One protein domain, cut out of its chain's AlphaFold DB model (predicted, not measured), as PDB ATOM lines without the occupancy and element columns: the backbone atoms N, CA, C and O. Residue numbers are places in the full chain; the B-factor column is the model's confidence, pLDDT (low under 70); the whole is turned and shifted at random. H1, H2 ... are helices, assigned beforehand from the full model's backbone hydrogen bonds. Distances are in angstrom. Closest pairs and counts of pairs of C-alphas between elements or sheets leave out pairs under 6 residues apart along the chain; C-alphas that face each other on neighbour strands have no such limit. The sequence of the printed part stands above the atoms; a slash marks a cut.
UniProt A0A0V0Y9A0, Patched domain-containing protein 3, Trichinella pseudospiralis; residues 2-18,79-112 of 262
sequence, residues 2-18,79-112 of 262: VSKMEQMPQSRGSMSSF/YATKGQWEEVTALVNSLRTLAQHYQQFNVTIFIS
ATOM      1  N   VAL A   2      39.113  44.199 -47.406       84.06
ATOM      2  CA  VAL A   2      39.214  42.949 -46.625       84.06
ATOM      3  C   VAL A   2      38.797  41.707 -47.428       84.06
ATOM      4  O   VAL A   2      39.517  40.719 -47.444       84.06
ATOM      5  N   SER A   3      37.729  41.794 -48.226       84.31
ATOM      6  CA  SER A   3      37.335  40.710 -49.141       84.31
ATOM      7  C   SER A   3      38.414  40.332 -50.166       84.31
ATOM      8  O   SER A   3      38.575  39.156 -50.464       84.31
ATOM      9  N   LYS A   4      39.192  41.297 -50.683       85.19
ATOM     10  CA  LYS A   4      40.313  41.006 -51.596       85.19
ATOM     11  C   LYS A   4      41.486  40.349 -50.864       85.19
ATOM     12  O   LYS A   4      42.131  39.483 -51.436       85.19
ATOM     13  N   MET A   5      41.745  40.736 -49.611       84.31
ATOM     14  CA  MET A   5      42.762  40.096 -48.761       84.31
ATOM     15  C   MET A   5      42.413  38.629 -48.466       84.31
ATOM     16  O   MET A   5      43.305  37.788 -48.409       84.31
ATOM     17  N   GLU A   6      41.122  38.321 -48.324       85.12
ATOM     18  CA  GLU A   6      40.599  36.968 -48.079       85.12
ATOM     19  C   GLU A   6      40.528  36.090 -49.336       85.12
ATOM     20  O   GLU A   6      40.509  34.869 -49.229       85.12
ATOM     21  N   GLN A   7      40.476  36.695 -50.524       85.50
ATOM     22  CA  GLN A   7      40.482  35.988 -51.813       85.50
ATOM     23  C   GLN A   7      41.892  35.611 -52.286       85.50
ATOM     24  O   GLN A   7      42.037  34.937 -53.305       85.50
ATOM     25  N   MET A   8      42.937  36.053 -51.580       83.25
ATOM     26  CA  MET A   8      44.309  35.676 -51.908       83.25
ATOM     27  C   MET A   8      44.507  34.160 -51.741       83.25
ATOM     28  O   MET A   8      43.988  33.584 -50.785       83.25
ATOM     29  N   PRO A   9      45.292  33.511 -52.618       76.19
ATOM     30  CA  PRO A   9      45.382  32.048 -52.695       76.19
ATOM     31  C   PRO A   9      45.895  31.378 -51.415       76.19
ATOM     32  O   PRO A   9      45.562  30.229 -51.149       76.19
ATOM     33  N   GLN A  10      46.679  32.090 -50.602       79.44
ATOM     34  CA  GLN A  10      47.195  31.589 -49.324       79.44
ATOM     35  C   GLN A  10      46.279  31.907 -48.129       79.44
ATOM     36  O   GLN A  10      46.592  31.548 -46.993       79.44
ATOM     37  N   SER A  11      45.167  32.616 -48.338       82.62
ATOM     38  CA  SER A  11      44.233  32.957 -47.265       82.62
ATOM     39  C   SER A  11      43.364  31.758 -46.898       82.62
ATOM     40  O   SER A  11      42.896  31.023 -47.763       82.62
ATOM     41  N   ARG A  12      43.057  31.598 -45.604       78.81
ATOM     42  CA  ARG A  12      42.032  30.642 -45.144       78.81
ATOM     43  C   ARG A  12      40.592  31.141 -45.355       78.81
ATOM     44  O   ARG A  12      39.646  30.508 -44.889       78.81
ATOM     45  N   GLY A  13      40.415  32.259 -46.060       80.12
ATOM     46  CA  GLY A  13      39.116  32.814 -46.428       80.12
ATOM     47  C   GLY A  13      38.416  33.565 -45.294       80.12
ATOM     48  O   GLY A  13      38.964  33.779 -44.207       80.12
ATOM     49  N   SER A  14      37.168  33.956 -45.550       77.81
ATOM     50  CA  SER A  14      36.382  34.865 -44.702       77.81
ATOM     51  C   SER A  14      36.026  34.321 -43.317       77.81
ATOM     52  O   SER A  14      35.793  35.106 -42.400       77.81
ATOM     53  N   MET A  15      36.007  32.999 -43.127       76.19
ATOM     54  CA  MET A  15      35.753  32.398 -41.809       76.19
ATOM     55  C   MET A  15      36.953  32.492 -40.863       76.19
ATOM     56  O   MET A  15      36.793  32.356 -39.656       76.19
ATOM     57  N   SER A  16      38.155  32.720 -41.399       75.81
ATOM     58  CA  SER A  16      39.376  32.829 -40.595       75.81
ATOM     59  C   SER A  16      39.695  34.260 -40.168       75.81
ATOM     60  O   SER A  16      40.503  34.471 -39.275       75.81
ATOM     61  N   SER A  17      39.083  35.265 -40.790       83.88
ATOM     62  CA  SER A  17      39.349  36.669 -40.481       83.88
ATOM     63  C   SER A  17      38.545  37.140 -39.266       83.88
ATOM     64  O   SER A  17      37.312  37.107 -39.295       83.88
ATOM     65  N   PHE A  18      39.221  37.670 -38.251       84.19
ATOM     66  CA  PHE A  18      38.580  38.355 -37.132       84.19
ATOM     67  C   PHE A  18      38.350  39.824 -37.488       84.19
ATOM     68  O   PHE A  18      39.281  40.638 -37.486       84.19
ATOM     69  N   TYR A  79      46.853  33.457 -42.895       85.75
ATOM     70  CA  TYR A  79      47.369  32.883 -44.125       85.75
ATOM     71  C   TYR A  79      48.059  31.562 -43.794       85.75
ATOM     72  O   TYR A  79      48.733  31.448 -42.770       85.75
ATOM     73  N   ALA A  80      47.845  30.550 -44.629       83.44
ATOM     74  CA  ALA A  80      48.514  29.264 -44.522       83.44
ATOM     75  C   ALA A  80      49.626  29.213 -45.573       83.44
ATOM     76  O   ALA A  80      49.346  29.152 -46.768       83.44
ATOM     77  N   THR A  81      50.878  29.254 -45.123       81.31
ATOM     78  CA  THR A  81      52.062  29.119 -45.981       81.31
ATOM     79  C   THR A  81      52.779  27.812 -45.656       81.31
ATOM     80  O   THR A  81      52.617  27.264 -44.562       81.31
ATOM     81  N   LYS A  82      53.583  27.287 -46.589       76.75
ATOM     82  CA  LYS A  82      54.376  26.067 -46.355       76.75
ATOM     83  C   LYS A  82      55.642  26.320 -45.523       76.75
ATOM     84  O   LYS A  82      56.448  25.414 -45.357       76.75
ATOM     85  N   GLY A  83      55.824  27.542 -45.015       71.62
ATOM     86  CA  GLY A  83      57.020  27.954 -44.277       71.62
ATOM     87  C   GLY A  83      58.232  28.273 -45.158       71.62
ATOM     88  O   GLY A  83      59.309  28.513 -44.624       71.62
ATOM     89  N   GLN A  84      58.081  28.297 -46.486       81.06
ATOM     90  CA  GLN A  84      59.143  28.736 -47.392       81.06
ATOM     91  C   GLN A  84      59.279  30.263 -47.362       81.06
ATOM     92  O   GLN A  84      58.294  30.989 -47.512       81.06
ATOM     93  N   TRP A  85      60.510  30.744 -47.196       79.81
ATOM     94  CA  TRP A  85      60.837  32.165 -47.055       79.81
ATOM     95  C   TRP A  85      60.386  32.991 -48.264       79.81
ATOM     96  O   TRP A  85      59.827  34.073 -48.097       79.81
ATOM     97  N   GLU A  86      60.551  32.458 -49.475       81.12
ATOM     98  CA  GLU A  86      60.122  33.104 -50.723       81.12
ATOM     99  C   GLU A  86      58.601  33.291 -50.781       81.12
ATOM    100  O   GLU A  86      58.118  34.385 -51.075       81.12
ATOM    101  N   GLU A  87      57.836  32.250 -50.431       84.69
ATOM    102  CA  GLU A  87      56.370  32.302 -50.410       84.69
ATOM    103  C   GLU A  87      55.863  33.348 -49.410       84.69
ATOM    104  O   GLU A  87      54.942  34.109 -49.717       84.69
ATOM    105  N   VAL A  88      56.464  33.399 -48.215       86.50
ATOM    106  CA  VAL A  88      56.080  34.363 -47.177       86.50
ATOM    107  C   VAL A  88      56.466  35.783 -47.596       86.50
ATOM    108  O   VAL A  88      55.640  36.689 -47.503       86.50
ATOM    109  N   THR A  89      57.667  35.982 -48.134       87.19
ATOM    110  CA  THR A  89      58.137  37.286 -48.629       87.19
ATOM    111  C   THR A  89      57.220  37.817 -49.737       87.19
ATOM    112  O   THR A  89      56.776  38.968 -49.687       87.19
ATOM    113  N   ALA A  90      56.845  36.965 -50.698       88.12
ATOM    114  CA  ALA A  90      55.926  37.314 -51.780       88.12
ATOM    115  C   ALA A  90      54.514  37.656 -51.272       88.12
ATOM    116  O   ALA A  90      53.885  38.598 -51.769       88.12
ATOM    117  N   LEU A  91      54.021  36.938 -50.257       89.38
ATOM    118  CA  LEU A  91      52.746  37.234 -49.605       89.38
ATOM    119  C   LEU A  91      52.770  38.604 -48.927       89.38
ATOM    120  O   LEU A  91      51.874  39.416 -49.161       89.38
ATOM    121  N   VAL A  92      53.790  38.876 -48.107       89.81
ATOM    122  CA  VAL A  92      53.931  40.154 -47.395       89.81
ATOM    123  C   VAL A  92      54.002  41.310 -48.386       89.81
ATOM    124  O   VAL A  92      53.298  42.307 -48.212       89.81
ATOM    125  N   ASN A  93      54.776  41.156 -49.463       90.44
ATOM    126  CA  ASN A  93      54.854  42.153 -50.523       90.44
ATOM    127  C   ASN A  93      53.483  42.378 -51.186       90.44
ATOM    128  O   ASN A  93      53.001  43.504 -51.265       90.44
ATOM    129  N   SER A  94      52.779  41.303 -51.556       90.44
ATOM    130  CA  SER A  94      51.446  41.379 -52.175       90.44
ATOM    131  C   SER A  94      50.408  42.060 -51.279       90.44
ATOM    132  O   SER A  94      49.596  42.859 -51.754       90.44
ATOM    133  N   LEU A  95      50.434  41.778 -49.973       89.75
ATOM    134  CA  LEU A  95      49.566  42.433 -48.996       89.75
ATOM    135  C   LEU A  95      49.853  43.931 -48.931       89.75
ATOM    136  O   LEU A  95      48.915  44.729 -48.933       89.75
ATOM    137  N   ARG A  96      51.129  44.328 -48.921       89.31
ATOM    138  CA  ARG A  96      51.540  45.738 -48.890       89.31
ATOM    139  C   ARG A  96      51.151  46.481 -50.152       89.31
ATOM    140  O   ARG A  96      50.578  47.560 -50.041       89.31
ATOM    141  N   THR A  97      51.337  45.883 -51.321       90.69
ATOM    142  CA  THR A  97      50.872  46.450 -52.593       90.69
ATOM    143  C   THR A  97      49.352  46.632 -52.589       90.69
ATOM    144  O   THR A  97      48.834  47.663 -53.021       90.69
ATOM    145  N   LEU A  98      48.608  45.673 -52.024       90.38
ATOM    146  CA  LEU A  98      47.161  45.799 -51.874       90.38
ATOM    147  C   LEU A  98      46.776  46.911 -50.886       90.38
ATOM    148  O   LEU A  98      45.837  47.657 -51.160       90.38
ATOM    149  N   ALA A  99      47.479  47.047 -49.760       89.75
ATOM    150  CA  ALA A  99      47.252  48.130 -48.803       89.75
ATOM    151  C   ALA A  99      47.544  49.504 -49.427       89.75
ATOM    152  O   ALA A  99      46.742  50.426 -49.276       89.75
ATOM    153  N   GLN A 100      48.622  49.616 -50.210       89.69
ATOM    154  CA  GLN A 100      48.966  50.818 -50.971       89.69
ATOM    155  C   GLN A 100      47.911  51.170 -52.021       89.69
ATOM    156  O   GLN A 100      47.673  52.346 -52.258       89.69
ATOM    157  N   HIS A 101      47.223  50.194 -52.619       91.19
ATOM    158  CA  HIS A 101      46.126  50.475 -53.549       91.19
ATOM    159  C   HIS A 101      44.924  51.158 -52.869       91.19
ATOM    160  O   HIS A 101      44.178  51.894 -53.513       91.19
ATOM    161  N   TYR A 102      44.730  50.952 -51.563       90.12
ATOM    162  CA  TYR A 102      43.647  51.561 -50.786       90.12
ATOM    163  C   TYR A 102      44.159  52.646 -49.823       90.12
ATOM    164  O   TYR A 102      43.848  52.618 -48.629       90.12
ATOM    165  N   GLN A 103      44.887  53.642 -50.344       85.06
ATOM    166  CA  GLN A 103      45.479  54.728 -49.536       85.06
ATOM    167  C   GLN A 103      44.465  55.482 -48.659       85.06
ATOM    168  O   GLN A 103      44.819  55.936 -47.576       85.06
ATOM    169  N   GLN A 104      43.195  55.548 -49.076       88.12
ATOM    170  CA  GLN A 104      42.102  56.187 -48.327       88.12
ATOM    171  C   GLN A 104      41.929  55.664 -46.891       88.12
ATOM    172  O   GLN A 104      41.424  56.382 -46.035       88.12
ATOM    173  N   PHE A 105      42.334  54.418 -46.619       84.06
ATOM    174  CA  PHE A 105      42.183  53.793 -45.304       84.06
ATOM    175  C   PHE A 105      43.466  53.823 -44.461       84.06
ATOM    176  O   PHE A 105      43.425  53.369 -43.322       84.06
ATOM    177  N   ASN A 106      44.586  54.330 -45.002       87.88
ATOM    178  CA  ASN A 106      45.901  54.392 -44.348       87.88
ATOM    179  C   ASN A 106      46.252  53.114 -43.554       87.88
ATOM    180  O   ASN A 106      46.474  53.136 -42.343       87.88
ATOM    181  N   VAL A 107      46.209  51.970 -44.240       87.88
ATOM    182  CA  VAL A 107      46.317  50.654 -43.604       87.88
ATOM    183  C   VAL A 107      47.775  50.276 -43.419       87.88
ATOM    184  O   VAL A 107      48.544  50.245 -44.377       87.88
ATOM    185  N   THR A 108      48.136  49.914 -42.193       87.88
ATOM    186  CA  THR A 108      49.445  49.348 -41.869       87.88
ATOM    187  C   THR A 108      49.304  47.852 -41.627       87.88
ATOM    188  O   THR A 108      48.470  47.422 -40.832       87.88
ATOM    189  N   ILE A 109      50.119  47.055 -42.316       88.38
ATOM    190  CA  ILE A 109      50.170  45.605 -42.118       88.38
ATOM    191  C   ILE A 109      51.201  45.308 -41.040       88.38
ATOM    192  O   ILE A 109      52.347  45.739 -41.146       88.38
ATOM    193  N   PHE A 110      50.789  44.558 -40.024       85.75
ATOM    194  CA  PHE A 110      51.658  44.110 -38.949       85.75
ATOM    195  C   PHE A 110      51.686  42.585 -38.906       85.75
ATOM    196  O   PHE A 110      50.639  41.936 -38.891       85.75
ATOM    197  N   ILE A 111      52.893  42.029 -38.879       86.38
ATOM    198  CA  ILE A 111      53.168  40.599 -38.762       86.38
ATOM    199  C   ILE A 111      54.269  40.460 -37.712       86.38
ATOM    200  O   ILE A 111      55.183  41.292 -37.661       86.38
ATOM    201  N   SER A 112      54.185  39.434 -36.867       79.44
ATOM    202  CA  SER A 112      55.295  39.065 -35.986       79.44
ATOM    203  C   SER A 112      56.549  38.860 -36.840       79.44
ATOM    204  O   SER A 112      56.484  38.164 -37.847       79.44
TER     205      SER A 112
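What this domain is: This is residues 2 to 18 and 79 to 112 of the 262 residues of the protein "Patched domain-containing protein 3" of Trichinella pseudospiralis (UniProt A0A0V0Y9A0). One long helix, H2, makes the longest axis; the five-residue helix H1 lies beside it, and residues 107 to 112 fold back along H2. Residues 101 to 106, of which 101 belongs to H2, stick out. The printed part has 51 residues with two named helices, H1 then H2, and no named strand; its class is all helix, with 22 residues in named elements, under half. It is compact, radius of gyration of the C-alphas 11.2 A, spanning 33 by 24 by 19 A.

Where its parts are: Find C-alpha 2 at (39.214, 42.949, -46.625), where H1 begins, residues 2 to 6. H2, residues 85 to 101, runs 24.4 A from C-alpha 85 at (60.837, 32.165, -47.055) to C-alpha 101 at (46.126, 50.475, -53.549).

How they stand to each other: H1 and H2 are close but not clearly touching; look at their closest C-alphas, Met 5 and Leu 95, 7.2 A apart. In both, every O i to N i+4 pair is within hydrogen-bond range.

The domain as a whole: The C-alphas farthest apart, Lys 82 and Gln 104, are 32.6 A apart. Residues 19 to 78 are not printed; C-alphas 18 and 79 are 12.5 A apart across this cut, which the link H1 to H2 crosses. No printed residue is under pLDDT 70.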